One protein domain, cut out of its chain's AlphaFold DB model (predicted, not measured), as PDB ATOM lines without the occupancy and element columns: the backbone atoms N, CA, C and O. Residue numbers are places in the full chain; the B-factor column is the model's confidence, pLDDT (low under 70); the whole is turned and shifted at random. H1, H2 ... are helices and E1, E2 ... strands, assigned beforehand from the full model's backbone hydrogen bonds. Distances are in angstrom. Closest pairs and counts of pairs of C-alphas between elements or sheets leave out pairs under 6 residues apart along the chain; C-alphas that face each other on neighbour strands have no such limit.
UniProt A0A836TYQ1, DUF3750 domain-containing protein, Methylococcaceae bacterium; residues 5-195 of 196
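AT A GLANCE: This is residues 5 to 195 of the 196 residues of the protein "DUF3750 domain-containing protein" of Methylococcaceae bacterium (UniProt A0A836TYQ1). Two six-stranded sheets make two lobes: a strongly twisted sheet with helices H2 and H4 over one face, and a flatter slab of up-and-down strands, E7 to E12, with H4 lying between the two. The tail after E12 folds back to the first lobe, where residues 193 to 194 pair beside E6. The printed part has 191 residues, in the order E1 H1 E2 E3 E4 E5 E6 H2 H3 H4 E7 E8 E9 E10 E11 E12, and its class is mixed, helices and strands. Both sheets are antiparallel, in the orders E4 E5 E3 E2 E1 E6 and E7 E8 E9 E10 E11 E12. The whole is compact, with a radius of gyration of the C-alphas of 16.4 A and spans of 47 by 33 by 32 A.

IN THESE COORDINATES: E1, residues 5 to 11, begins at C-alpha 5 (-4.354, -47.346, 33.253). H1, 15 to 18, precedes E2, 21 to 29, 26.0 A long, and E3, 32 to 38. E4 is 47 to 49, E5 52 to 54, and E6, 65 to 75, is the longest strand, 28.5 A. H2, 76 to 87, 16.5 A long, precedes H3, 89 to 92, and H4, 107 to 117, 15.3 A. E7 is 138 to 142, E8 145 to 149, E9 153 to 158, E10 162 to 167, E11 170 to 176, and E12, 179 to 182, ends at C-alpha 182 (-17.365, -23.182, 30.017).

HOW THE PARTS SIT: In the first sheet N 7 and O 72 of E1 and E6 are 2.9 A apart, within hydrogen-bond range, as are N 8 and O 24 of E1 and E2, 2.9 A. H2 and H4 are on the same face, at heights over the sheet of 8.2 A and 9.1 A. They touch, H2 with residues 82 to 86 alone, at a steep tilt of 53 degrees, opposite ways; the closest C-alphas, of Ile 85 and Val 114, are 6.7 A apart. H3 only grazes this sheet with residues 89 to 91, and H1 with residues 17 to 18. H2 and H4 have every O i to N i+4 pair within hydrogen-bond range; H1 and H3 are too short for such a pair. The second sheet is a meander, each strand the antiparallel neighbour of the one before; N 140 and O 147 of the hairpin E7 and E8 are 2.8 A apart, within hydrogen-bond range. No named helix is on it.

THE WHOLE: The C-alphas of Glu 46 and Pro 178, the two farthest apart, are 49.2 A apart. The printed part has no cut. The links H3 to H4 and H4 to E7 are long. Mean pLDDT of the printed part is 90.6; residues 186 to 192 are under 70.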
ATOM      1  N   VAL A   5      -5.073 -48.591  33.534       98.12
ATOM      2  CA  VAL A   5      -4.354 -47.346  33.253       98.12
ATOM      3  C   VAL A   5      -5.094 -46.218  33.947       98.12
ATOM      4  O   VAL A   5      -6.318 -46.138  33.875       98.12
ATOM      5  N   GLN A   6      -4.361 -45.352  34.634       97.12
ATOM      6  CA  GLN A   6      -4.899 -44.175  35.300       97.12
ATOM      7  C   GLN A   6      -4.336 -42.924  34.645       97.12
ATOM      8  O   GLN A   6      -3.123 -42.805  34.491       97.12
ATOM      9  N   LEU A   7      -5.208 -41.974  34.326       97.62
ATOM     10  CA  LEU A   7      -4.815 -40.593  34.078       97.62
ATOM     11  C   LEU A   7      -4.876 -39.865  35.413       97.62
ATOM     12  O   LEU A   7      -5.918 -39.849  36.076       97.62
ATOM     13  N   ARG A   8      -3.756 -39.275  35.809       95.75
ATOM     14  CA  ARG A   8      -3.616 -38.571  37.078       95.75
ATOM     15  C   ARG A   8      -3.285 -37.113  36.837       95.75
ATOM     16  O   ARG A   8      -2.703 -36.768  35.810       95.75
ATOM     17  N   ALA A   9      -3.660 -36.284  37.799       94.31
ATOM     18  CA  ALA A   9      -3.342 -34.871  37.805       94.31
ATOM     19  C   ALA A   9      -2.932 -34.402  39.204       94.31
ATOM     20  O   ALA A   9      -3.307 -34.992  40.218       94.31
ATOM     21  N   ALA A  10      -2.142 -33.334  39.249       93.62
ATOM     22  CA  ALA A  10      -1.811 -32.603  40.464       93.62
ATOM     23  C   ALA A  10      -1.662 -31.113  40.157       93.62
ATOM     24  O   ALA A  10      -1.353 -30.718  39.028       93.62
ATOM     25  N   LYS A  11      -1.836 -30.287  41.190       91.38
ATOM     26  CA  LYS A  11      -1.479 -28.871  41.127       91.38
ATOM     27  C   LYS A  11       0.037 -28.718  41.086       91.38
ATOM     28  O   LYS A  11       0.765 -29.462  41.748       91.38
ATOM     29  N   ILE A  12       0.504 -27.732  40.326       90.38
ATOM     30  CA  ILE A  12       1.920 -27.357  40.310       90.38
ATOM     31  C   ILE A  12       2.264 -26.399  41.466       90.38
ATOM     32  O   ILE A  12       1.368 -25.736  41.989       90.38
ATOM     33  N   PRO A  13       3.538 -26.311  41.891       87.81
ATOM     34  CA  PRO A  13       3.965 -25.413  42.964       87.81
ATOM     35  C   PRO A  13       3.685 -23.929  42.708       87.81
ATOM     36  O   PRO A  13       3.732 -23.439  41.579       87.81
ATOM     37  N   GLY A  14       3.480 -23.195  43.803       87.25
ATOM     38  CA  GLY A  14       3.334 -21.741  43.800       87.25
ATOM     39  C   GLY A  14       1.988 -21.247  43.270       87.25
ATOM     40  O   GLY A  14       1.021 -21.994  43.143       87.25
ATOM     41  N   ILE A  15       1.930 -19.951  42.953       85.06
ATOM     42  CA  ILE A  15       0.697 -19.267  42.523       85.06
ATOM     43  C   ILE A  15       0.126 -19.817  41.208       85.06
ATOM     44  O   ILE A  15      -1.067 -19.693  40.948       85.06
ATOM     45  N   ILE A  16       0.959 -20.457  40.385       86.25
ATOM     46  CA  ILE A  16       0.530 -21.020  39.102       86.25
ATOM     47  C   ILE A  16      -0.361 -22.257  39.327       86.25
ATOM     48  O   ILE A  16      -1.249 -22.525  38.523       86.25
ATOM     49  N   GLY A  17      -0.227 -22.955  40.464       83.31
ATOM     50  CA  GLY A  17      -1.073 -24.097  40.837       83.31
ATOM     51  C   GLY A  17      -2.559 -23.778  41.041       83.31
ATOM     52  O   GLY A  17      -3.367 -24.699  41.155       83.31
ATOM     53  N   TYR A  18      -2.942 -22.496  41.076       83.69
ATOM     54  CA  TYR A  18      -4.348 -22.074  41.069       83.69
ATOM     55  C   TYR A  18      -4.982 -22.097  39.676       83.69
ATOM     56  O   TYR A  18      -6.205 -22.133  39.571       83.69
ATOM     57  N   ILE A  19      -4.166 -22.061  38.618       85.31
ATOM     58  CA  ILE A  19      -4.630 -21.934  37.231       85.31
ATOM     59  C   ILE A  19      -4.110 -23.047  36.315       85.31
ATOM     60  O   ILE A  19      -4.548 -23.150  35.172       85.31
ATOM     61  N   ALA A  20      -3.186 -23.880  36.797       89.19
ATOM     62  CA  ALA A  20      -2.558 -24.926  36.008       89.19
ATOM     63  C   ALA A  20      -2.440 -26.248  36.772       89.19
ATOM     64  O   ALA A  20      -2.109 -26.283  37.961       89.19
ATOM     65  N   VAL A  21      -2.633 -27.343  36.042       92.38
ATOM     66  CA  VAL A  21      -2.392 -28.708  36.519       92.38
ATOM     67  C   VAL A  21      -1.369 -29.414  35.637       92.38
ATOM     68  O   VAL A  21      -1.152 -29.040  34.482       92.38
ATOM     69  N   HIS A  22      -0.745 -30.441  36.199       95.25
ATOM     70  CA  HIS A  22       0.188 -31.328  35.516       95.25
ATOM     71  C   HIS A  22      -0.439 -32.717  35.393       95.25
ATOM     72  O   HIS A  22      -0.847 -33.273  36.413       95.25
ATOM     73  N   TYR A  23      -0.502 -33.271  34.180       97.12
ATOM     74  CA  TYR A  23      -1.038 -34.612  33.917       97.12
ATOM     75  C   TYR A  23       0.052 -35.660  33.672       97.12
ATOM     76  O   TYR A  23       1.082 -35.369  33.070       97.12
ATOM     77  N   TRP A  24      -0.218 -36.902  34.075       98.06
ATOM     78  CA  TRP A  24       0.613 -38.073  33.780       98.06
ATOM     79  C   TRP A  24      -0.219 -39.356  33.762       98.06
ATOM     80  O   TRP A  24      -1.384 -39.361  34.174       98.06
ATOM     81  N   PHE A  25       0.390 -40.457  33.318       98.44
ATOM     82  CA  PHE A  25      -0.238 -41.774  33.351       98.44
ATOM     83  C   PHE A  25       0.424 -42.706  34.356       98.44
ATOM     84  O   PHE A  25       1.625 -42.630  34.616       98.44
ATOM     85  N   VAL A  26      -0.374 -43.623  34.895       98.19
ATOM     86  CA  VAL A  26       0.101 -44.771  35.667       98.19
ATOM     87  C   VAL A  26      -0.486 -46.037  35.064       98.19
ATOM     88  O   VAL A  26      -1.704 -46.169  34.982       98.19
ATOM     89  N   ILE A  27       0.374 -46.972  34.680       98.06
ATOM     90  CA  ILE A  27       0.002 -48.326  34.265       98.06
ATOM     91  C   ILE A  27       0.134 -49.218  35.498       98.06
ATOM     92  O   ILE A  27       1.194 -49.233  36.115       98.06
ATOM     93  N   GLN A  28      -0.919 -49.931  35.893       96.69
ATOM     94  CA  GLN A  28      -0.898 -50.862  37.026       96.69
ATOM     95  C   GLN A  28      -1.267 -52.263  36.558       96.69
ATOM     96  O   GLN A  28      -2.270 -52.443  35.873       96.69
ATOM     97  N   GLN A  29      -0.487 -53.252  36.975       93.31
ATOM     98  CA  GLN A  29      -0.668 -54.662  36.645       93.31
ATOM     99  C   GLN A  29      -0.139 -55.545  37.784       93.31
ATOM    100  O   GLN A  29       0.376 -55.043  38.781       93.31
ATOM    101  N   ASP A  30      -0.261 -56.868  37.657       87.81
ATOM    102  CA  ASP A  30       0.183 -57.821  38.687       87.81
ATOM    103  C   ASP A  30       1.650 -57.651  39.105       87.81
ATOM    104  O   ASP A  30       1.975 -57.786  40.282       87.81
ATOM    105  N   SER A  31       2.530 -57.330  38.155       87.81
ATOM    106  CA  SER A  31       3.967 -57.180  38.396       87.81
ATOM    107  C   SER A  31       4.367 -55.845  39.031       87.81
ATOM    108  O   SER A  31       5.522 -55.689  39.419       87.81
ATOM    109  N   GLY A  32       3.443 -54.888  39.151       92.75
ATOM    110  CA  GLY A  32       3.715 -53.577  39.730       92.75
ATOM    111  C   GLY A  32       3.001 -52.438  39.011       92.75
ATOM    112  O   GLY A  32       2.033 -52.634  38.275       92.75
ATOM    113  N   ALA A  33       3.484 -51.222  39.250       96.06
ATOM    114  CA  ALA A  33       2.953 -50.017  38.641       96.06
ATOM    115  C   ALA A  33       4.076 -49.155  38.073       96.06
ATOM    116  O   ALA A  33       5.096 -48.962  38.729       96.06
ATOM    117  N   ASP A  34       3.838 -48.607  36.887       97.38
ATOM    118  CA  ASP A  34       4.763 -47.745  36.170       97.38
ATOM    119  C   ASP A  34       4.130 -46.376  35.921       97.38
ATOM    120  O   ASP A  34       3.047 -46.267  35.343       97.38
ATOM    121  N   ARG A  35       4.818 -45.317  36.344       97.44
ATOM    122  CA  ARG A  35       4.456 -43.919  36.098       97.44
ATOM    123  C   ARG A  35       5.158 -43.418  34.842       97.44
ATOM    124  O   ARG A  35       6.368 -43.565  34.719       97.44
ATOM    125  N   TRP A  36       4.403 -42.779  33.955       98.50
ATOM    126  CA  TRP A  36       4.894 -42.195  32.711       98.50
ATOM    127  C   TRP A  36       4.512 -40.725  32.623       98.50
ATOM    128  O   TRP A  36       3.329 -40.382  32.697       98.50
ATOM    129  N   GLU A  37       5.505 -39.859  32.451       97.50
ATOM    130  CA  GLU A  37       5.307 -38.410  32.456       97.50
ATOM    131  C   GLU A  37       6.324 -37.669  31.587       97.50
ATOM    132  O   GLU A  37       7.407 -38.176  31.300       97.50
ATOM    133  N   ILE A  38       5.973 -36.441  31.200       98.06
ATOM    134  CA  ILE A  38       6.924 -35.478  30.642       98.06
ATOM    135  C   ILE A  38       7.341 -34.513  31.750       98.06
ATOM    136  O   ILE A  38       6.476 -33.923  32.399       98.06
ATOM    137  N   TRP A  39       8.642 -34.290  31.917       96.88
ATOM    138  CA  TRP A  39       9.191 -33.377  32.920       96.88
ATOM    139  C   TRP A  39      10.008 -32.244  32.294       96.88
ATOM    140  O   TRP A  39      10.566 -32.375  31.207       96.88
ATOM    141  N   GLN A  40      10.125 -31.109  32.989       95.44
ATOM    142  CA  GLN A  40      10.832 -29.930  32.472       95.44
ATOM    143  C   GLN A  40      12.331 -30.143  32.232       95.44
ATOM    144  O   GLN A  40      12.942 -29.397  31.472       95.44
ATOM    145  N   TYR A  41      12.928 -31.139  32.883       96.31
ATOM    146  CA  TYR A  41      14.344 -31.458  32.753       96.31
ATOM    147  C   TYR A  41      14.494 -32.833  32.131       96.31
ATOM    148  O   TYR A  41      13.850 -33.766  32.601       96.31
ATOM    149  N   SER A  42      15.365 -32.952  31.132       96.31
ATOM    150  CA  SER A  42      15.664 -34.237  30.514       96.31
ATOM    151  C   SER A  42      16.542 -35.117  31.409       96.31
ATOM    152  O   SER A  42      17.217 -34.628  32.323       96.31
ATOM    153  N   ASP A  43      16.517 -36.422  31.125       95.06
ATOM    154  CA  ASP A  43      17.461 -37.419  31.648       95.06
ATOM    155  C   ASP A  43      17.520 -37.478  33.188       95.06
ATOM    156  O   ASP A  43      18.586 -37.461  33.805       95.06
ATOM    157  N   LYS A  44      16.343 -37.495  33.830       95.38
ATOM    158  CA  LYS A  44      16.191 -37.467  35.299       95.38
ATOM    159  C   LYS A  44      15.827 -38.800  35.945       95.38
ATOM    160  O   LYS A  44      15.818 -38.883  37.169       95.38
ATOM    161  N   SER A  45      15.567 -39.832  35.154       94.19
ATOM    162  CA  SER A  45      15.402 -41.207  35.631       94.19
ATOM    163  C   SER A  45      16.235 -42.169  34.787       94.19
ATOM    164  O   SER A  45      16.622 -41.837  33.667       94.19
ATOM    165  N   GLU A  46      16.481 -43.374  35.307       94.31
ATOM    166  CA  GLU A  46      17.162 -44.462  34.583       94.31
ATOM    167  C   GLU A  46      16.543 -44.716  33.199       94.31
ATOM    168  O   GLU A  46      17.244 -44.970  32.225       94.31
ATOM    169  N   HIS A  47      15.220 -44.583  33.110       97.00
ATOM    170  CA  HIS A  47      14.443 -44.788  31.897       97.00
ATOM    171  C   HIS A  47      13.890 -43.445  31.409       97.00
ATOM    172  O   HIS A  47      12.713 -43.126  31.609       97.00
ATOM    173  N   SER A  48      14.771 -42.651  30.798       97.69
ATOM    174  CA  SER A  48      14.443 -41.359  30.189       97.69
ATOM    175  C   SER A  48      14.686 -41.373  28.683       97.69
ATOM    176  O   SER A  48      15.644 -41.969  28.200       97.69
ATOM    177  N   TRP A  49      13.840 -40.653  27.952       98.06
ATOM    178  CA  TRP A  49      13.985 -40.374  26.525       98.06
ATOM    179  C   TRP A  49      13.767 -38.875  26.321       98.06
ATOM    180  O   TRP A  49      12.650 -38.418  26.068       98.06
ATOM    181  N   GLY A  50      14.826 -38.093  26.536       97.44
ATOM    182  CA  GLY A  50      14.716 -36.642  26.649       97.44
ATOM    183  C   GLY A  50      13.915 -36.263  27.896       97.44
ATOM    184  O   GLY A  50      14.277 -36.631  29.012       97.44
ATOM    185  N   HIS A  51      12.822 -35.531  27.699       98.31
ATOM    186  CA  HIS A  51      11.877 -35.099  28.730       98.31
ATOM    187  C   HIS A  51      10.816 -36.148  29.078       98.31
ATOM    188  O   HIS A  51      10.036 -35.916  29.997       98.31
ATOM    189  N   LEU A  52      10.721 -37.258  28.336       98.44
ATOM    190  CA  LEU A  52       9.834 -38.373  28.674       98.44
ATOM    191  C   LEU A  52      10.519 -39.272  29.693       98.44
ATOM    192  O   LEU A  52      11.627 -39.744  29.451       98.44
ATOM    193  N   HIS A  53       9.830 -39.565  30.787       98.38
ATOM    194  CA  HIS A  53      10.358 -40.400  31.851       98.38
ATOM    195  C   HIS A  53       9.399 -41.518  32.211       98.38
ATOM    196  O   HIS A  53       8.187 -41.321  32.332       98.38
ATOM    197  N   LYS A  54       9.991 -42.678  32.479       98.06
ATOM    198  CA  LYS A  54       9.374 -43.750  33.243       98.06
ATOM    199  C   LYS A  54       9.906 -43.702  34.678       98.06
ATOM    200  O   LYS A  54      11.115 -43.592  34.893       98.06
ATOM    201  N   ASN A  55       8.994 -43.776  35.646       96.94
ATOM    202  CA  ASN A  55       9.254 -43.864  37.087       96.94
ATOM    203  C   ASN A  55      10.187 -42.772  37.646       96.94
ATOM    204  O   ASN A  55      10.984 -43.039  38.541       96.94
ATOM    205  N   LEU A  56      10.083 -41.533  37.143       95.94
ATOM    206  CA  LEU A  56      10.828 -40.385  37.680       95.94
ATOM    207  C   LEU A  56      10.457 -40.081  39.137       95.94
ATOM    208  O   LEU A  56      11.319 -39.764  39.953       95.94
ATOM    209  N   MET A  57       9.168 -40.170  39.457       94.00
ATOM    210  CA  MET A  57       8.634 -39.960  40.799       94.00
ATOM    211  C   MET A  57       7.853 -41.191  41.278       94.00
ATOM    212  O   MET A  57       7.401 -41.997  40.458       94.00
ATOM    213  N   PRO A  58       7.609 -41.329  42.597       92.25
ATOM    214  CA  PRO A  58       6.712 -42.356  43.108       92.25
ATOM    215  C   PRO A  58       5.316 -42.268  42.475       92.25
ATOM    216  O   PRO A  58       4.812 -41.187  42.160       92.25
ATOM    217  N   ILE A  59       4.658 -43.419  42.349       90.50
ATOM    218  CA  ILE A  59       3.396 -43.585  41.609       90.50
ATOM    219  C   ILE A  59       2.291 -42.610  42.040       90.50
ATOM    220  O   ILE A  59       1.598 -42.045  41.194       90.50
ATOM    221  N   ASN A  60       2.149 -42.382  43.349       84.75
ATOM    222  CA  ASN A  60       1.098 -41.528  43.914       84.75
ATOM    223  C   ASN A  60       1.563 -40.100  44.236       84.75
ATOM    224  O   ASN A  60       0.739 -39.275  44.637       84.75
ATOM    225  N   ALA A  61       2.853 -39.792  44.075       87.94
ATOM    226  CA  ALA A  61       3.379 -38.476  44.413       87.94
ATOM    227  C   ALA A  61       2.763 -37.395  43.509       87.94
ATOM    228  O   ALA A  61       2.645 -37.581  42.297       87.94
ATOM    229  N   GLY A  62       2.381 -36.256  44.088       86.56
ATOM    230  CA  GLY A  62       2.096 -35.048  43.313       86.56
ATOM    231  C   GLY A  62       3.370 -34.462  42.697       86.56
ATOM    232  O   GLY A  62       4.428 -35.086  42.701       86.56
ATOM    233  N   VAL A  63       3.286 -33.229  42.201       86.56
ATOM    234  CA  VAL A  63       4.420 -32.520  41.569       86.56
ATOM    235  C   VAL A  63       4.921 -31.333  42.402       86.56
ATOM    236  O   VAL A  63       5.530 -30.403  41.885       86.56
ATOM    237  N   GLY A  64       4.657 -31.365  43.714       77.00
ATOM    238  CA  GLY A  64       5.158 -30.391  44.692       77.00
ATOM    239  C   GLY A  64       4.108 -29.460  45.313       77.00
ATOM    240  O   GLY A  64       4.476 -28.615  46.124       77.00
ATOM    241  N   HIS A  65       2.817 -29.603  44.986       75.31
ATOM    242  CA  HIS A  65       1.734 -28.863  45.648       75.31
ATOM    243  C   HIS A  65       0.532 -29.757  45.977       75.31
ATOM    244  O   HIS A  65      -0.480 -29.762  45.277       75.31
ATOM    245  N   GLY A  66       0.661 -30.503  47.074       77.25
ATOM    246  CA  GLY A  66      -0.376 -31.402  47.572       77.25
ATOM    247  C   GLY A  66      -0.448 -32.735  46.831       77.25
ATOM    248  O   GLY A  66       0.430 -33.090  46.035       77.25
ATOM    249  N   ASP A  67      -1.507 -33.479  47.139       83.31
ATOM    250  CA  ASP A  67      -1.718 -34.822  46.618       83.31
ATOM    251  C   ASP A  67      -2.170 -34.815  45.159       83.31
ATOM    252  O   ASP A  67      -2.832 -33.897  44.666       83.31
ATOM    253  N   SER A  68      -1.818 -35.893  44.466       91.12
ATOM    254  CA  SER A  68      -2.371 -36.184  43.152       91.12
ATOM    255  C   SER A  68      -3.773 -36.777  43.256       91.12
ATOM    256  O   SER A  68      -4.087 -37.501  44.202       91.12
ATOM    257  N   TRP A  69      -4.600 -36.550  42.241       91.69
ATOM    258  CA  TRP A  69      -5.893 -37.212  42.087       91.69
ATOM    259  C   TRP A  69      -5.967 -37.991  40.773       91.69
ATOM    260  O   TRP A  69      -5.137 -37.840  39.876       91.69
ATOM    261  N   ILE A  70      -6.961 -38.875  40.689       93.44
ATOM    262  CA  ILE A  70      -7.251 -39.669  39.495       93.44
ATOM    263  C   ILE A  70      -8.385 -38.996  38.733       93.44
ATOM    264  O   ILE A  70      -9.475 -38.820  39.280       93.44
ATOM    265  N   GLU A  71      -8.130 -38.687  37.470       92.12
ATOM    266  CA  GLU A  71      -9.091 -38.088  36.541       92.12
ATOM    267  C   GLU A  71      -9.902 -39.166  35.821       92.12
ATOM    268  O   GLU A  71     -11.130 -39.094  35.738       92.12
ATOM    269  N   ALA A  72      -9.225 -40.225  35.374       95.19
ATOM    270  CA  ALA A  72      -9.862 -41.358  34.719       95.19
ATOM    271  C   ALA A  72      -9.128 -42.672  34.998       95.19
ATOM    272  O   ALA A  72      -7.909 -42.688  35.192       95.19
ATOM    273  N   ILE A  73      -9.884 -43.769  35.000       96.69
ATOM    274  CA  ILE A  73      -9.383 -45.143  35.088       96.69
ATOM    275  C   ILE A  73      -9.940 -45.929  33.909       96.69
ATOM    276  O   ILE A  73     -11.149 -45.919  33.685       96.69
ATOM    277  N   TRP A  74      -9.065 -46.644  33.209       96.94
ATOM    278  CA  TRP A  74      -9.433 -47.615  32.184       96.94
ATOM    279  C   TRP A  74      -9.041 -49.019  32.619       96.94
ATOM    280  O   TRP A  74      -7.988 -49.212  33.236       96.94
ATOM    281  N   GLN A  75      -9.862 -49.990  32.239       95.56
ATOM    282  CA  GLN A  75      -9.659 -51.417  32.463       95.56
ATOM    283  C   GLN A  75      -9.784 -52.205  31.146       95.56
ATOM    284  O   GLN A  75     -10.141 -51.667  30.090       95.56
ATOM    285  N   GLY A  76      -9.453 -53.498  31.194       93.56
ATOM    286  CA  GLY A  76      -9.653 -54.430  30.081       93.56
ATOM    287  C   GLY A  76      -8.986 -53.976  28.779       93.56
ATOM    288  O   GLY A  76      -7.840 -53.525  28.772       93.56
ATOM    289  N   GLN A  77      -9.710 -54.080  27.661       94.75
ATOM    290  CA  GLN A  77      -9.168 -53.775  26.332       94.75
ATOM    291  C   GLN A  77      -8.712 -52.314  26.191       94.75
ATOM    292  O   GLN A  77      -7.687 -52.049  25.568       94.75
ATOM    293  N   ARG A  78      -9.438 -51.360  26.794       95.75
ATOM    294  CA  ARG A  78      -9.076 -49.933  26.736       95.75
ATOM    295  C   ARG A  78      -7.767 -49.664  27.477       95.75
ATOM    296  O   ARG A  78      -6.921 -48.932  26.966       95.75
ATOM    297  N   ALA A  79      -7.572 -50.300  28.636       97.44
ATOM    298  CA  ALA A  79      -6.309 -50.233  29.367       97.44
ATOM    299  C   ALA A  79      -5.146 -50.812  28.551       97.44
ATOM    300  O   ALA A  79      -4.092 -50.188  28.487       97.44
ATOM    301  N   GLN A  80      -5.344 -51.952  27.875       97.12
ATOM    302  CA  GLN A  80      -4.316 -52.560  27.016       97.12
ATOM    303  C   GLN A  80      -3.900 -51.637  25.866       97.12
ATOM    304  O   GLN A  80      -2.707 -51.469  25.606       97.12
ATOM    305  N   THR A  81      -4.869 -51.002  25.199       97.88
ATOM    306  CA  THR A  81      -4.594 -50.034  24.131       97.88
ATOM    307  C   THR A  81      -3.797 -48.840  24.652       97.88
ATOM    308  O   THR A  81      -2.776 -48.489  24.062       97.88
ATOM    309  N   LEU A  82      -4.216 -48.243  25.772       98.38
ATOM    310  CA  LEU A  82      -3.504 -47.119  26.382       98.38
ATOM    311  C   LEU A  82      -2.090 -47.499  26.825       98.38
ATOM    312  O   LEU A  82      -1.152 -46.778  26.497       98.38
ATOM    313  N   ALA A  83      -1.925 -48.632  27.510       98.31
ATOM    314  CA  ALA A  83      -0.619 -49.120  27.944       98.31
ATOM    315  C   ALA A  83       0.323 -49.299  26.747       98.31
ATOM    316  O   ALA A  83       1.420 -48.749  26.750       98.31
ATOM    317  N   THR A  84      -0.155 -49.926  25.665       98.44
ATOM    318  CA  THR A  84       0.628 -50.107  24.431       98.44
ATOM    319  C   THR A  84       1.064 -48.770  23.821       98.44
ATOM    320  O   THR A  84       2.194 -48.640  23.353       98.44
ATOM    321  N   ILE A  85       0.182 -47.765  23.796       98.69
ATOM    322  CA  ILE A  85       0.510 -46.423  23.285       98.69
ATOM    323  C   ILE A  85       1.574 -45.761  24.166       98.69
ATOM    324  O   ILE A  85       2.557 -45.230  23.650       98.69
ATOM    325  N   ILE A  86       1.387 -45.812  25.487       98.69
ATOM    326  CA  ILE A  86       2.284 -45.198  26.469       98.69
ATOM    327  C   ILE A  86       3.670 -45.843  26.393       98.69
ATOM    328  O   ILE A  86       4.652 -45.136  26.192       98.69
ATOM    329  N   GLU A  87       3.757 -47.169  26.436       98.44
ATOM    330  CA  GLU A  87       5.023 -47.912  26.383       98.44
ATOM    331  C   GLU A  87       5.772 -47.725  25.057       98.44
ATOM    332  O   GLU A  87       6.997 -47.796  25.019       98.44
ATOM    333  N   ARG A  88       5.057 -47.423  23.963       98.50
ATOM    334  CA  ARG A  88       5.648 -47.082  22.656       98.50
ATOM    335  C   ARG A  88       5.953 -45.592  22.483       98.50
ATOM    336  O   ARG A  88       6.473 -45.199  21.436       98.50
ATOM    337  N   SER A  89       5.665 -44.756  23.481       98.50
ATOM    338  CA  SER A  89       5.949 -43.314  23.432       98.50
ATOM    339  C   SER A  89       7.410 -42.984  23.105       98.50
ATOM    340  O   SER A  89       7.590 -42.092  22.281       98.50
ATOM    341  N   PRO A  90       8.434 -43.706  23.612       98.25
ATOM    342  CA  PRO A  90       9.838 -43.432  23.275       98.25
ATOM    343  C   PRO A  90      10.173 -43.433  21.775       98.25
ATOM    344  O   PRO A  90      11.131 -42.791  21.345       98.25
ATOM    345  N   ALA A  91       9.403 -44.179  20.976       97.88
ATOM    346  CA  ALA A  91       9.574 -44.259  19.527       97.88
ATOM    347  C   ALA A  91       8.624 -43.321  18.762       97.88
ATOM    348  O   ALA A  91       8.944 -42.891  17.657       97.88
ATOM    349  N   ASN A  92       7.454 -43.016  19.331       97.81
ATOM    350  CA  ASN A  92       6.341 -42.407  18.597       97.81
ATOM    351  C   ASN A  92       6.016 -40.968  19.020       97.81
ATOM    352  O   ASN A  92       5.351 -40.244  18.276       97.81
ATOM    353  N   TYR A  93       6.442 -40.536  20.209       97.69
ATOM    354  CA  TYR A  93       6.151 -39.194  20.700       97.69
ATOM    355  C   TYR A  93       7.189 -38.187  20.197       97.69
ATOM    356  O   TYR A  93       8.243 -37.978  20.794       97.69
ATOM    357  N   ALA A  94       6.855 -37.500  19.102       96.12
ATOM    358  CA  ALA A  94       7.762 -36.578  18.410       96.12
ATOM    359  C   ALA A  94       8.316 -35.431  19.283       96.12
ATOM    360  O   ALA A  94       9.380 -34.891  18.988       96.12
ATOM    361  N   ASN A  95       7.615 -35.049  20.356       95.25
ATOM    362  CA  ASN A  95       8.003 -33.930  21.220       95.25
ATOM    363  C   ASN A  95       8.825 -34.349  22.449       95.25
ATOM    364  O   ASN A  95       9.053 -33.513  23.317       95.25
ATOM    365  N   GLN A  96       9.295 -35.596  22.550       95.62
ATOM    366  CA  GLN A  96      10.011 -36.066  23.746       95.62
ATOM    367  C   GLN A  96      11.292 -35.275  24.064       95.62
ATOM    368  O   GLN A  96      11.665 -35.164  25.222       95.62
ATOM    369  N   ASN A  97      11.930 -34.651  23.068       96.62
ATOM    370  CA  ASN A  97      13.139 -33.832  23.245       96.62
ATOM    371  C   ASN A  97      12.856 -32.322  23.353       96.62
ATOM    372  O   ASN A  97      13.783 -31.517  23.317       96.62
ATOM    373  N   CYS A  98      11.588 -31.919  23.459       95.44
ATOM    374  CA  CYS A  98      11.178 -30.521  23.520       95.44
ATOM    375  C   CYS A  98      10.286 -30.290  24.739       95.44
ATOM    376  O   CYS A  98       9.274 -30.966  24.903       95.44
ATOM    377  N   TYR A  99      10.591 -29.267  25.534       96.25
ATOM    378  CA  TYR A  99       9.729 -28.848  26.634       96.25
ATOM    379  C   TYR A  99       9.567 -27.329  26.671       96.25
ATOM    380  O   TYR A  99      10.544 -26.583  26.610       96.25
ATOM    381  N   ARG A 100       8.323 -26.855  26.809       94.12
ATOM    382  CA  ARG A 100       7.999 -25.457  27.125       94.12
ATOM    383  C   ARG A 100       6.834 -25.414  28.099       94.12
ATOM    384  O   ARG A 100       5.777 -25.958  27.802       94.12
ATOM    385  N   TYR A 101       6.988 -24.688  29.205       90.25
ATOM    386  CA  TYR A 101       5.907 -24.496  30.179       90.25
ATOM    387  C   TYR A 101       4.626 -23.958  29.527       90.25
ATOM    388  O   TYR A 101       3.537 -24.446  29.815       90.25
ATOM    389  N   TRP A 102       4.775 -23.005  28.605       89.81
ATOM    390  CA  TRP A 102       3.697 -22.420  27.818       89.81
ATOM    391  C   TRP A 102       4.218 -22.022  26.425       89.81
ATOM    392  O   TRP A 102       5.369 -21.589  26.319       89.81
ATOM    393  N   PRO A 103       3.425 -22.169  25.348       87.38
ATOM    394  CA  PRO A 103       2.126 -22.849  25.275       87.38
ATOM    395  C   PRO A 103       2.252 -24.382  25.162       87.38
ATOM    396  O   PRO A 103       1.245 -25.061  25.017       87.38
ATOM    397  N   GLY A 104       3.473 -24.922  25.167       90.62
ATOM    398  CA  GLY A 104       3.781 -26.334  24.938       90.62
ATOM    399  C   GLY A 104       4.927 -26.531  23.927       90.62
ATOM    400  O   GLY A 104       5.453 -25.556  23.369       90.62
ATOM    401  N   PRO A 105       5.357 -27.778  23.678       95.25
ATOM    402  CA  PRO A 105       4.816 -29.007  24.255       95.25
ATOM    403  C   PRO A 105       5.238 -29.189  25.725       95.25
ATOM    404  O   PRO A 105       6.335 -28.792  26.114       95.25
ATOM    405  N   ASN A 106       4.356 -29.763  26.543       96.62
ATOM    406  CA  ASN A 106       4.588 -30.091  27.956       96.62
ATOM    407  C   ASN A 106       3.839 -31.386  28.349       96.62
ATOM    408  O   ASN A 106       3.344 -32.114  27.482       96.62
ATOM    409  N   SER A 107       3.725 -31.679  29.648       97.12
ATOM    410  CA  SER A 107       3.010 -32.864  30.148       97.12
ATOM    411  C   SER A 107       1.541 -32.929  29.738       97.12
ATOM    412  O   SER A 107       1.047 -34.001  29.394       97.12
ATOM    413  N   ASN A 108       0.862 -31.788  29.653       96.38
ATOM    414  CA  ASN A 108      -0.534 -31.721  29.232       96.38
ATOM    415  C   ASN A 108      -0.667 -31.985  27.726       96.38
ATOM    416  O   ASN A 108      -1.601 -32.663  27.299       96.38
ATOM    417  N   THR A 109       0.299 -31.526  26.921       96.62
ATOM    418  CA  THR A 109       0.395 -31.880  25.495       96.62
ATOM    419  C   THR A 109       0.575 -33.385  25.302       96.62
ATOM    420  O   THR A 109      -0.064 -33.978  24.434       96.62
ATOM    421  N   TYR A 110       1.434 -34.023  26.102       98.31
ATOM    422  CA  TYR A 110       1.637 -35.473  26.054       98.31
ATOM    423  C   TYR A 110       0.389 -36.244  26.483       98.31
ATOM    424  O   TYR A 110      -0.045 -37.146  25.768       98.31
ATOM    425  N   ALA A 111      -0.240 -35.838  27.589       98.25
ATOM    426  CA  ALA A 111      -1.483 -36.439  28.052       98.25
ATOM    427  C   ALA A 111      -2.573 -36.386  26.971       98.25
ATOM    428  O   ALA A 111      -3.179 -37.408  26.646       98.25
ATOM    429  N   GLN A 112      -2.762 -35.220  26.343       96.44
ATOM    430  CA  GLN A 112      -3.723 -35.066  25.255       96.44
ATOM    431  C   GLN A 112      -3.345 -35.903  24.026       96.44
ATOM    432  O   GLN A 112      -4.224 -36.484  23.390       96.44
ATOM    433  N   TRP A 113      -2.054 -36.000  23.692       97.56
ATOM    434  CA  TRP A 113      -1.576 -36.843  22.596       97.56
ATOM    435  C   TRP A 113      -1.916 -38.322  22.827       97.56
ATOM    436  O   TRP A 113      -2.508 -38.928  21.937       97.56
ATOM    437  N   VAL A 114      -1.643 -38.877  24.015       98.44
ATOM    438  CA  VAL A 114      -1.988 -40.273  24.353       98.44
ATOM    439  C   VAL A 114      -3.498 -40.507  24.242       98.44
ATOM    440  O   VAL A 114      -3.922 -41.466  23.597       98.44
ATOM    441  N   LEU A 115      -4.319 -39.614  24.811       97.56
ATOM    442  CA  LEU A 115      -5.782 -39.722  24.736       97.56
ATOM    443  C   LEU A 115      -6.284 -39.694  23.286       97.56
ATOM    444  O   LEU A 115      -7.161 -40.478  22.925       97.56
ATOM    445  N   ASN A 116      -5.696 -38.839  22.444       95.00
ATOM    446  CA  ASN A 116      -6.031 -38.760  21.026       95.00
ATOM    447  C   ASN A 116      -5.650 -40.044  20.272       95.00
ATOM    448  O   ASN A 116      -6.453 -40.522  19.473       95.00
ATOM    449  N   GLN A 117      -4.461 -40.611  20.527       96.94
ATOM    450  CA  GLN A 117      -4.023 -41.880  19.920       96.94
ATOM    451  C   GLN A 117      -4.923 -43.052  20.329       96.94
ATOM    452  O   GLN A 117      -5.173 -43.951  19.534       96.94
ATOM    453  N   ALA A 118      -5.434 -43.032  21.561       96.75
ATOM    454  CA  ALA A 118      -6.341 -44.054  22.073       96.75
ATOM    455  C   ALA A 118      -7.810 -43.838  21.669       96.75
ATOM    456  O   ALA A 118      -8.666 -44.618  22.082       96.75
ATOM    457  N   HIS A 119      -8.121 -42.773  20.916       94.25
ATOM    458  CA  HIS A 119      -9.493 -42.342  20.623       94.25
ATOM    459  C   HIS A 119     -10.371 -42.224  21.884       94.25
ATOM    460  O   HIS A 119     -11.555 -42.559  21.871       94.25
ATOM    461  N   SER A 120      -9.781 -41.758  22.988       92.25
ATOM    462  CA  SER A 120     -10.475 -41.615  24.265       92.25
ATOM    463  C   SER A 120     -11.483 -40.462  24.231       92.25
ATOM    464  O   SER A 120     -11.220 -39.400  23.668       92.25
ATOM    465  N   SER A 121     -12.626 -40.661  24.887       87.19
ATOM    466  CA  SER A 121     -13.653 -39.638  25.115       87.19
ATOM    467  C   SER A 121     -13.267 -38.643  26.223       87.19
ATOM    468  O   SER A 121     -13.894 -37.590  26.359       87.19
ATOM    469  N   VAL A 122     -12.243 -38.962  27.026       90.06
ATOM    470  CA  VAL A 122     -11.821 -38.143  28.166       90.06
ATOM    471  C   VAL A 122     -11.262 -36.811  27.695       90.06
ATOM    472  O   VAL A 122     -10.359 -36.735  26.865       90.06
ATOM    473  N   GLN A 123     -11.783 -35.744  28.290       87.62
ATOM    474  CA  GLN A 123     -11.308 -34.385  28.070       87.62
ATOM    475  C   GLN A 123     -10.488 -33.922  29.270       87.62
ATOM    476  O   GLN A 123     -10.979 -33.968  30.404       87.62
ATOM    477  N   LEU A 124      -9.279 -33.422  29.027       90.25
ATOM    478  CA  LEU A 124      -8.488 -32.771  30.069       90.25
ATOM    479  C   LEU A 124      -9.178 -31.481  30.539       90.25
ATOM    480  O   LEU A 124      -9.874 -30.814  29.769       90.25
ATOM    481  N   SER A 125      -8.991 -31.137  31.813       86.94
ATOM    482  CA  SER A 125      -9.475 -29.877  32.392       86.94
ATOM    483  C   SER A 125      -8.951 -28.658  31.611       86.94
ATOM    484  O   SER A 125      -7.819 -28.704  31.118       86.94
ATOM    485  N   PRO A 126      -9.696 -27.534  31.560       83.62
ATOM    486  CA  PRO A 126      -9.183 -26.254  31.065       83.62
ATOM    487  C   PRO A 126      -7.900 -25.777  31.768       83.62
ATOM    488  O   PRO A 126      -7.141 -25.011  31.188       83.62
ATOM    489  N   GLN A 127      -7.627 -26.244  32.995       88.00
ATOM    490  CA  GLN A 127      -6.371 -25.972  33.714       88.00
ATOM    491  C   GLN A 127      -5.174 -26.779  33.169       88.00
ATOM    492  O   GLN A 127      -4.035 -26.572  33.580       88.00
ATOM    493  N   GLY A 128      -5.396 -27.716  32.243       90.69
ATOM    494  CA  GLY A 128      -4.350 -28.436  31.519       90.69
ATOM    495  C   GLY A 128      -3.677 -27.551  30.468       90.69
ATOM    496  O   GLY A 128      -3.741 -27.848  29.277       90.69
ATOM    497  N   ILE A 129      -3.056 -26.451  30.899       89.69
ATOM    498  CA  ILE A 129      -2.416 -25.457  30.030       89.69
ATOM    499  C   ILE A 129      -1.420 -26.142  29.082       89.69
ATOM    500  O   ILE A 129      -0.508 -26.849  29.517       89.69
ATOM    501  N   GLY A 130      -1.610 -25.932  27.778       90.38
ATOM    502  CA  GLY A 130      -0.806 -26.529  26.705       90.38
ATOM    503  C   GLY A 130      -1.301 -27.873  26.159       90.38
ATOM    504  O   GLY A 130      -0.675 -28.424  25.250       90.38
ATOM    505  N   LYS A 131      -2.444 -28.391  26.634       91.12
ATOM    506  CA  LYS A 131      -3.087 -29.594  26.066       91.12
ATOM    507  C   LYS A 131      -3.375 -29.487  24.562       91.12
ATOM    508  O   LYS A 131      -3.281 -30.481  23.853       91.12
ATOM    509  N   ASP A 132      -3.665 -28.281  24.073       88.50
ATOM    510  CA  ASP A 132      -4.050 -28.000  22.681       88.50
ATOM    511  C   ASP A 132      -2.864 -27.580  21.792       88.50
ATOM    512  O   ASP A 132      -3.048 -27.023  20.708       88.50
ATOM    513  N   TYR A 133      -1.627 -27.804  22.246       89.75
ATOM    514  CA  TYR A 133      -0.436 -27.464  21.474       89.75
ATOM    515  C   TYR A 133      -0.259 -28.391  20.264       89.75
ATOM    516  O   TYR A 133      -0.098 -29.604  20.405       89.75
ATOM    517  N   HIS A 134      -0.193 -27.795  19.073       88.88
ATOM    518  CA  HIS A 134       0.004 -28.505  17.805       88.88
ATOM    519  C   HIS A 134       1.162 -27.954  16.950       88.88
ATOM    520  O   HIS A 134       1.292 -28.317  15.784       88.88
ATOM    521  N   GLY A 135       2.013 -27.089  17.511       88.19
ATOM    522  CA  GLY A 135       3.064 -26.377  16.773       88.19
ATOM    523  C   GLY A 135       2.708 -24.911  16.508       88.19
ATOM    524  O   GLY A 135       1.906 -24.331  17.234       88.19
ATOM    525  N   LEU A 136       3.341 -24.295  15.503       87.06
ATOM    526  CA  LEU A 136       3.142 -22.872  15.168       87.06
ATOM    527  C   LEU A 136       1.778 -22.596  14.532       87.06
ATOM    528  O   LEU A 136       1.135 -21.601  14.854       87.06
ATOM    529  N   LEU A 137       1.353 -23.474  13.628       88.44
ATOM    530  CA  LEU A 137       0.065 -23.394  12.965       88.44
ATOM    531  C   LEU A 137      -0.434 -24.809  12.713       88.44
ATOM    532  O   LEU A 137       0.275 -25.640  12.147       88.44
ATOM    533  N   TYR A 138      -1.663 -25.060  13.128       89.62
ATOM    534  CA  TYR A 138      -2.344 -26.321  12.934       89.62
ATOM    535  C   TYR A 138      -3.712 -26.063  12.342       89.62
ATOM    536  O   TYR A 138      -4.485 -25.272  12.876       89.62
ATOM    537  N   PHE A 139      -4.012 -26.759  11.256       92.88
ATOM    538  CA  PHE A 139      -5.317 -26.725  10.630       92.88
ATOM    539  C   PHE A 139      -5.805 -28.148  10.406       92.88
ATOM    540  O   PHE A 139      -5.089 -28.992   9.866       92.88
ATOM    541  N   ARG A 140      -7.048 -28.403  10.803       91.94
ATOM    542  CA  ARG A 140      -7.749 -29.646  10.518       91.94
ATOM    543  C   ARG A 140      -9.192 -29.350  10.159       91.94
ATOM    544  O   ARG A 140      -9.910 -28.708  10.918       91.94
ATOM    545  N   HIS A 141      -9.629 -29.914   9.043       92.94
ATOM    546  CA  HIS A 141     -11.032 -29.968   8.671       92.94
ATOM    547  C   HIS A 141     -11.426 -31.426   8.427       92.94
ATOM    548  O   HIS A 141     -10.754 -32.145   7.687       92.94
ATOM    549  N   THR A 142     -12.451 -31.914   9.119       91.62
ATOM    550  CA  THR A 142     -12.916 -33.302   8.994       91.62
ATOM    551  C   THR A 142     -14.400 -33.389   9.339       91.62
ATOM    552  O   THR A 142     -14.775 -33.280  10.506       91.62
ATOM    553  N   GLY A 143     -15.255 -33.617   8.338       92.12
ATOM    554  CA  GLY A 143     -16.706 -33.667   8.540       92.12
ATOM    555  C   GLY A 143     -17.224 -32.367   9.180       92.12
ATOM    556  O   GLY A 143     -16.959 -31.297   8.640       92.12
ATOM    557  N   PRO A 144     -17.925 -32.415  10.331       92.25
ATOM    558  CA  PRO A 144     -18.418 -31.211  11.004       92.25
ATOM    559  C   PRO A 144     -17.328 -30.434  11.763       92.25
ATOM    560  O   PRO A 144     -17.625 -29.364  12.293       92.25
ATOM    561  N   LEU A 145     -16.106 -30.971  11.880       91.75
ATOM    562  CA  LEU A 145     -15.013 -30.366  12.638       91.75
ATOM    563  C   LEU A 145     -14.188 -29.425  11.756       91.75
ATOM    564  O   LEU A 145     -13.581 -29.862  10.779       91.75
ATOM    565  N   THR A 146     -14.057 -28.177  12.189       94.88
ATOM    566  CA  THR A 146     -13.029 -27.235  11.735       94.88
ATOM    567  C   THR A 146     -12.215 -26.804  12.940       94.88
ATOM    568  O   THR A 146     -12.769 -26.295  13.909       94.88
ATOM    569  N   TYR A 147     -10.904 -27.004  12.892       93.44
ATOM    570  CA  TYR A 147      -9.998 -26.654  13.971       93.44
ATOM    571  C   TYR A 147      -8.790 -25.909  13.412       93.44
ATOM    572  O   TYR A 147      -8.053 -26.442  12.585       93.44
ATOM    573  N   LEU A 148      -8.603 -24.677  13.874       92.69
ATOM    574  CA  LEU A 148      -7.415 -23.871  13.648       92.69
ATOM    575  C   LEU A 148      -6.766 -23.598  15.005       92.69
ATOM    576  O   LEU A 148      -7.440 -23.119  15.913       92.69
ATOM    577  N   SER A 149      -5.479 -23.884  15.155       90.06
ATOM    578  CA  SER A 149      -4.748 -23.620  16.395       90.06
ATOM    579  C   SER A 149      -3.379 -23.025  16.109       90.06
ATOM    580  O   SER A 149      -2.694 -23.406  15.159       90.06
ATOM    581  N   SER A 150      -2.995 -22.072  16.945       89.50
ATOM    582  CA  SER A 150      -1.666 -21.487  17.030       89.50
ATOM    583  C   SER A 150      -1.333 -21.242  18.510       89.50
ATOM    584  O   SER A 150      -2.237 -21.222  19.350       89.50
ATOM    585  N   PRO A 151      -0.060 -20.985  18.851       83.12
ATOM    586  CA  PRO A 151       0.372 -20.601  20.195       83.12
ATOM    587  C   PRO A 151      -0.460 -19.504  20.875       83.12
ATOM    588  O   PRO A 151      -0.644 -19.535  22.091       83.12
ATOM    589  N   LEU A 152      -0.930 -18.516  20.107       87.62
ATOM    590  CA  LEU A 152      -1.558 -17.308  20.648       87.62
ATOM    591  C   LEU A 152      -3.079 -17.335  20.552       87.62
ATOM    592  O   LEU A 152      -3.754 -16.781  21.416       87.62
ATOM    593  N   MET A 153      -3.616 -17.958  19.508       90.00
ATOM    594  CA  MET A 153      -5.054 -18.045  19.294       90.00
ATOM    595  C   MET A 153      -5.440 -19.282  18.492       90.00
ATOM    596  O   MET A 153      -4.671 -19.775  17.665       90.00
ATOM    597  N   GLY A 154      -6.668 -19.732  18.675       90.69
ATOM    598  CA  GLY A 154      -7.252 -20.804  17.893       90.69
ATOM    599  C   GLY A 154      -8.760 -20.828  18.040       90.69
ATOM    600  O   GLY A 154      -9.327 -20.186  18.922       90.69
ATOM    601  N   PHE A 155      -9.419 -21.584  17.178       92.69
ATOM    602  CA  PHE A 155     -10.811 -21.934  17.378       92.69
ATOM    603  C   PHE A 155     -11.081 -23.346  16.888       92.69
ATOM    604  O   PHE A 155     -10.523 -23.799  15.887       92.69
ATOM    605  N   LYS A 156     -12.001 -24.018  17.568       92.69
ATOM    606  CA  LYS A 156     -12.516 -25.325  17.194       92.69
ATOM    607  C   LYS A 156     -14.029 -25.243  17.087       92.69
ATOM    608  O   LYS A 156     -14.725 -24.986  18.061       92.69
ATOM    609  N   LEU A 157     -14.540 -25.480  15.892       93.56
ATOM    610  CA  LEU A 157     -15.960 -25.540  15.595       93.56
ATOM    611  C   LEU A 157     -16.333 -26.986  15.289       93.56
ATOM    612  O   LEU A 157     -15.770 -27.594  14.383       93.56
ATOM    613  N   ILE A 158     -17.303 -27.516  16.025       92.69
ATOM    614  CA  ILE A 158     -18.039 -28.717  15.643       92.69
ATOM    615  C   ILE A 158     -19.428 -28.239  15.240       92.69
ATOM    616  O   ILE A 158     -20.209 -27.805  16.091       92.69
ATOM    617  N   TRP A 159     -19.717 -28.273  13.939       91.44
ATOM    618  CA  TRP A 159     -20.953 -27.723  13.386       91.44
ATOM    619  C   TRP A 159     -22.191 -28.224  14.143       91.44
ATOM    620  O   TRP A 159     -22.331 -29.420  14.403       91.44
ATOM    621  N   ALA A 160     -23.073 -27.286  14.507       90.44
ATOM    622  CA  ALA A 160     -24.297 -27.496  15.288       90.44
ATOM    623  C   ALA A 160     -24.132 -28.079  16.712       90.44
ATOM    624  O   ALA A 160     -25.139 -28.227  17.406       90.44
ATOM    625  N   GLN A 161     -22.905 -28.351  17.177       89.19
ATOM    626  CA  GLN A 161     -22.644 -28.928  18.502       89.19
ATOM    627  C   GLN A 161     -21.941 -27.944  19.437       89.19
ATOM    628  O   GLN A 161     -22.473 -27.641  20.506       89.19
ATOM    629  N   SER A 162     -20.772 -27.434  19.043       91.25
ATOM    630  CA  SER A 162     -19.959 -26.600  19.924       91.25
ATOM    631  C   SER A 162     -19.020 -25.661  19.179       91.25
ATOM    632  O   SER A 162     -18.527 -25.975  18.094       91.25
ATOM    633  N   PHE A 163     -18.692 -24.549  19.822       92.81
ATOM    634  CA  PHE A 163     -17.622 -23.647  19.431       92.81
ATOM    635  C   PHE A 163     -16.679 -23.432  20.611       92.81
ATOM    636  O   PHE A 163     -17.114 -23.105  21.708       92.81
ATOM    637  N   GLU A 164     -15.388 -23.607  20.385       91.12
ATOM    638  CA  GLU A 164     -14.338 -23.331  21.351       91.12
ATOM    639  C   GLU A 164     -13.426 -22.247  20.787       91.12
ATOM    640  O   GLU A 164     -12.903 -22.388  19.683       91.12
ATOM    641  N   LEU A 165     -13.233 -21.178  21.555       90.75
ATOM    642  CA  LEU A 165     -12.256 -20.133  21.282       90.75
ATOM    643  C   LEU A 165     -11.077 -20.310  22.230       90.75
ATOM    644  O   LEU A 165     -11.261 -20.388  23.443       90.75
ATOM    645  N   GLN A 166      -9.872 -20.329  21.679       89.00
ATOM    646  CA  GLN A 166      -8.626 -20.409  22.424       89.00
ATOM    647  C   GLN A 166      -7.885 -19.084  22.276       89.00
ATOM    648  O   GLN A 166      -7.607 -18.642  21.164       89.00
ATOM    649  N   LEU A 167      -7.551 -18.454  23.398       87.00
ATOM    650  CA  LEU A 167      -6.698 -17.270  23.460       87.00
ATOM    651  C   LEU A 167      -5.615 -17.529  24.494       87.00
ATOM    652  O   LEU A 167      -5.913 -17.831  25.643       87.00
ATOM    653  N   LEU A 168      -4.352 -17.429  24.090       85.62
ATOM    654  CA  LEU A 168      -3.195 -17.653  24.955       85.62
ATOM    655  C   LEU A 168      -3.279 -18.972  25.756       85.62
ATOM    656  O   LEU A 168      -2.950 -19.001  26.939       85.62
ATOM    657  N   THR A 169      -3.737 -20.063  25.124       73.75
ATOM    658  CA  THR A 169      -4.040 -21.397  25.712       73.75
ATOM    659  C   THR A 169      -5.228 -21.482  26.676       73.75
ATOM    660  O   THR A 169      -5.597 -22.580  27.086       73.75
ATOM    661  N   CYS A 170      -5.865 -20.361  27.006       81.19
ATOM    662  CA  CYS A 170      -7.130 -20.342  27.727       81.19
ATOM    663  C   CYS A 170      -8.270 -20.631  26.749       81.19
ATOM    664  O   CYS A 170      -8.426 -19.913  25.758       81.19
ATOM    665  N   SER A 171      -9.077 -21.654  27.029       81.50
ATOM    666  CA  SER A 171     -10.228 -22.008  26.199       81.50
ATOM    667  C   SER A 171     -11.548 -21.564  26.823       81.50
ATOM    668  O   SER A 171     -11.791 -21.738  28.017       81.50
ATOM    669  N   CYS A 172     -12.411 -20.988  25.991       86.94
ATOM    670  CA  CYS A 172     -13.821 -20.768  26.277       86.94
ATOM    671  C   CYS A 172     -14.631 -21.662  25.343       86.94
ATOM    672  O   CYS A 172     -14.459 -21.582  24.126       86.94
ATOM    673  N   ILE A 173     -15.490 -22.513  25.899       88.06
ATOM    674  CA  ILE A 173     -16.291 -23.473  25.133       88.06
ATOM    675  C   ILE A 173     -17.762 -23.101  25.256       88.06
ATOM    676  O   ILE A 173     -18.266 -22.891  26.355       88.06
ATOM    677  N   ILE A 174     -18.454 -23.069  24.125       89.44
ATOM    678  CA  ILE A 174     -19.895 -22.886  24.018       89.44
ATOM    679  C   ILE A 174     -20.468 -24.155  23.387       89.44
ATOM    680  O   ILE A 174     -20.204 -24.441  22.222       89.44
ATOM    681  N   GLU A 175     -21.247 -24.919  24.144       90.00
ATOM    682  CA  GLU A 175     -22.070 -26.018  23.626       90.00
ATOM    683  C   GLU A 175     -23.455 -25.468  23.294       90.00
ATOM    684  O   GLU A 175     -24.013 -24.708  24.080       90.00
ATOM    685  N   PHE A 176     -24.022 -25.821  22.139       89.69
ATOM    686  CA  PHE A 176     -25.285 -25.231  21.681       89.69
ATOM    687  C   PHE A 176     -26.532 -25.958  22.201       89.69
ATOM    688  O   PHE A 176     -27.594 -25.343  22.306       89.69
ATOM    689  N   LYS A 177     -26.446 -27.267  22.490       88.06
ATOM    690  CA  LYS A 177     -27.606 -28.103  22.856       88.06
ATOM    691  C   LYS A 177     -27.278 -29.107  23.975       88.06
ATOM    692  O   LYS A 177     -26.728 -30.166  23.676       88.06
ATOM    693  N   PRO A 178     -27.677 -28.834  25.233       85.75
ATOM    694  CA  PRO A 178     -28.224 -27.561  25.732       85.75
ATOM    695  C   PRO A 178     -27.179 -26.436  25.678       85.75
ATOM    696  O   PRO A 178     -25.985 -26.722  25.612       85.75
ATOM    697  N   LEU A 179     -27.618 -25.172  25.730       89.12
ATOM    698  CA  LEU A 179     -26.689 -24.043  25.765       89.12
ATOM    699  C   LEU A 179     -25.877 -24.082  27.068       89.12
ATOM    700  O   LEU A 179     -26.432 -23.870  28.147       89.12
ATOM    701  N   LYS A 180     -24.576 -24.350  26.967       86.69
ATOM    702  CA  LYS A 180     -23.639 -24.322  28.098       86.69
ATOM    703  C   LYS A 180     -22.397 -23.533  27.723       86.69
ATOM    704  O   LYS A 180     -21.910 -23.640  26.603       86.69
ATOM    705  N   VAL A 181     -21.885 -22.765  28.676       85.00
ATOM    706  CA  VAL A 181     -20.663 -21.976  28.523       85.00
ATOM    707  C   VAL A 181     -19.670 -22.430  29.584       85.00
ATOM    708  O   VAL A 181     -19.984 -22.418  30.773       85.00
ATOM    709  N   TYR A 182     -18.478 -22.818  29.152       81.38
ATOM    710  CA  TYR A 182     -17.365 -23.182  30.017       81.38
ATOM    711  C   TYR A 182     -16.284 -22.125  29.853       81.38
ATOM    712  O   TYR A 182     -15.745 -21.946  28.760       81.38
ATOM    713  N   LEU A 183     -15.985 -21.409  30.933       82.31
ATOM    714  CA  LEU A 183     -14.958 -20.376  30.931       82.31
ATOM    715  C   LEU A 183     -13.574 -20.990  31.181       82.31
ATOM    716  O   LEU A 183     -13.475 -22.056  31.810       82.31
ATOM    717  N   PRO A 184     -12.498 -20.302  30.763       74.06
ATOM    718  CA  PRO A 184     -11.153 -20.679  31.155       74.06
ATOM    719  C   PRO A 184     -11.068 -20.834  32.667       74.06
ATOM    720  O   PRO A 184     -11.660 -20.053  33.409       74.06
ATOM    721  N   LEU A 185     -10.311 -21.834  33.118       70.12
ATOM    722  CA  LEU A 185     -10.028 -22.048  34.540       70.12
ATOM    723  C   LEU A 185     -11.256 -22.380  35.402       70.12
ATOM    724  O   LEU A 185     -11.103 -22.522  36.614       70.12
ATOM    725  N   THR A 186     -12.444 -22.568  34.809       67.19
ATOM    726  CA  THR A 186     -13.616 -23.046  35.553       67.19
ATOM    727  C   THR A 186     -13.256 -24.391  36.186       67.19
ATOM    728  O   THR A 186     -12.901 -25.325  35.450       67.19
ATOM    729  N   PRO A 187     -13.303 -24.519  37.526       54.38
ATOM    730  CA  PRO A 187     -13.098 -25.793  38.186       54.38
ATOM    731  C   PRO A 187     -14.106 -26.778  37.618       54.38
ATOM    732  O   PRO A 187     -15.316 -26.557  37.656       54.38
ATOM    733  N   THR A 188     -13.603 -27.836  37.002       53.81
ATOM    734  CA  THR A 188     -14.465 -28.899  36.522       53.81
ATOM    735  C   THR A 188     -14.657 -29.830  37.706       53.81
ATOM    736  O   THR A 188     -13.741 -30.576  38.039       53.81
ATOM    737  N   ASP A 189     -15.823 -29.770  38.356       46.91
ATOM    738  CA  ASP A 189     -16.266 -30.790  39.316       46.91
ATOM    739  C   ASP A 189     -16.513 -32.095  38.549       46.91
ATOM    740  O   ASP A 189     -17.641 -32.507  38.269       46.91
ATOM    741  N   LYS A 190     -15.432 -32.733  38.103       53.22
ATOM    742  CA  LYS A 190     -15.502 -34.026  37.446       53.22
ATOM    743  C   LYS A 190     -15.503 -35.090  38.527       53.22
ATOM    744  O   LYS A 190     -14.529 -35.289  39.248       53.22
ATOM    745  N   LYS A 191     -16.619 -35.814  38.616       57.72
ATOM    746  CA  LYS A 191     -16.607 -37.151  39.211       57.72
ATOM    747  C   LYS A 191     -15.556 -37.979  38.471       57.72
ATOM    748  O   LYS A 191     -15.494 -37.922  37.244       57.72
ATOM    749  N   ARG A 192     -14.766 -38.750  39.221       65.88
ATOM    750  CA  ARG A 192     -13.816 -39.727  38.673       65.88
ATOM    751  C   ARG A 192     -14.498 -40.548  37.579       65.88
ATOM    752  O   ARG A 192     -15.532 -41.165  37.841       65.88
ATOM    753  N   LEU A 193     -13.910 -40.569  36.387       75.62
ATOM    754  CA  LEU A 193     -14.422 -41.363  35.276       75.62
ATOM    755  C   LEU A 193     -13.860 -42.788  35.362       75.62
ATOM    756  O   LEU A 193     -12.647 -42.977  35.440       75.62
ATOM    757  N   ILE A 194     -14.738 -43.791  35.377       76.06
ATOM    758  CA  ILE A 194     -14.371 -45.213  35.367       76.06
ATOM    759  C   ILE A 194     -14.871 -45.792  34.045       76.06
ATOM    760  O   ILE A 194     -16.060 -45.693  33.759       76.06
ATOM    761  N   ASP A 195     -13.952 -46.332  33.245       75.31
ATOM    762  CA  ASP A 195     -14.178 -46.804  31.872       75.31
ATOM    763  C   ASP A 195     -14.965 -45.826  30.966       75.31
ATOM    764  O   ASP A 195     -15.969 -46.203  30.350       75.31
TER     765      ASP A 195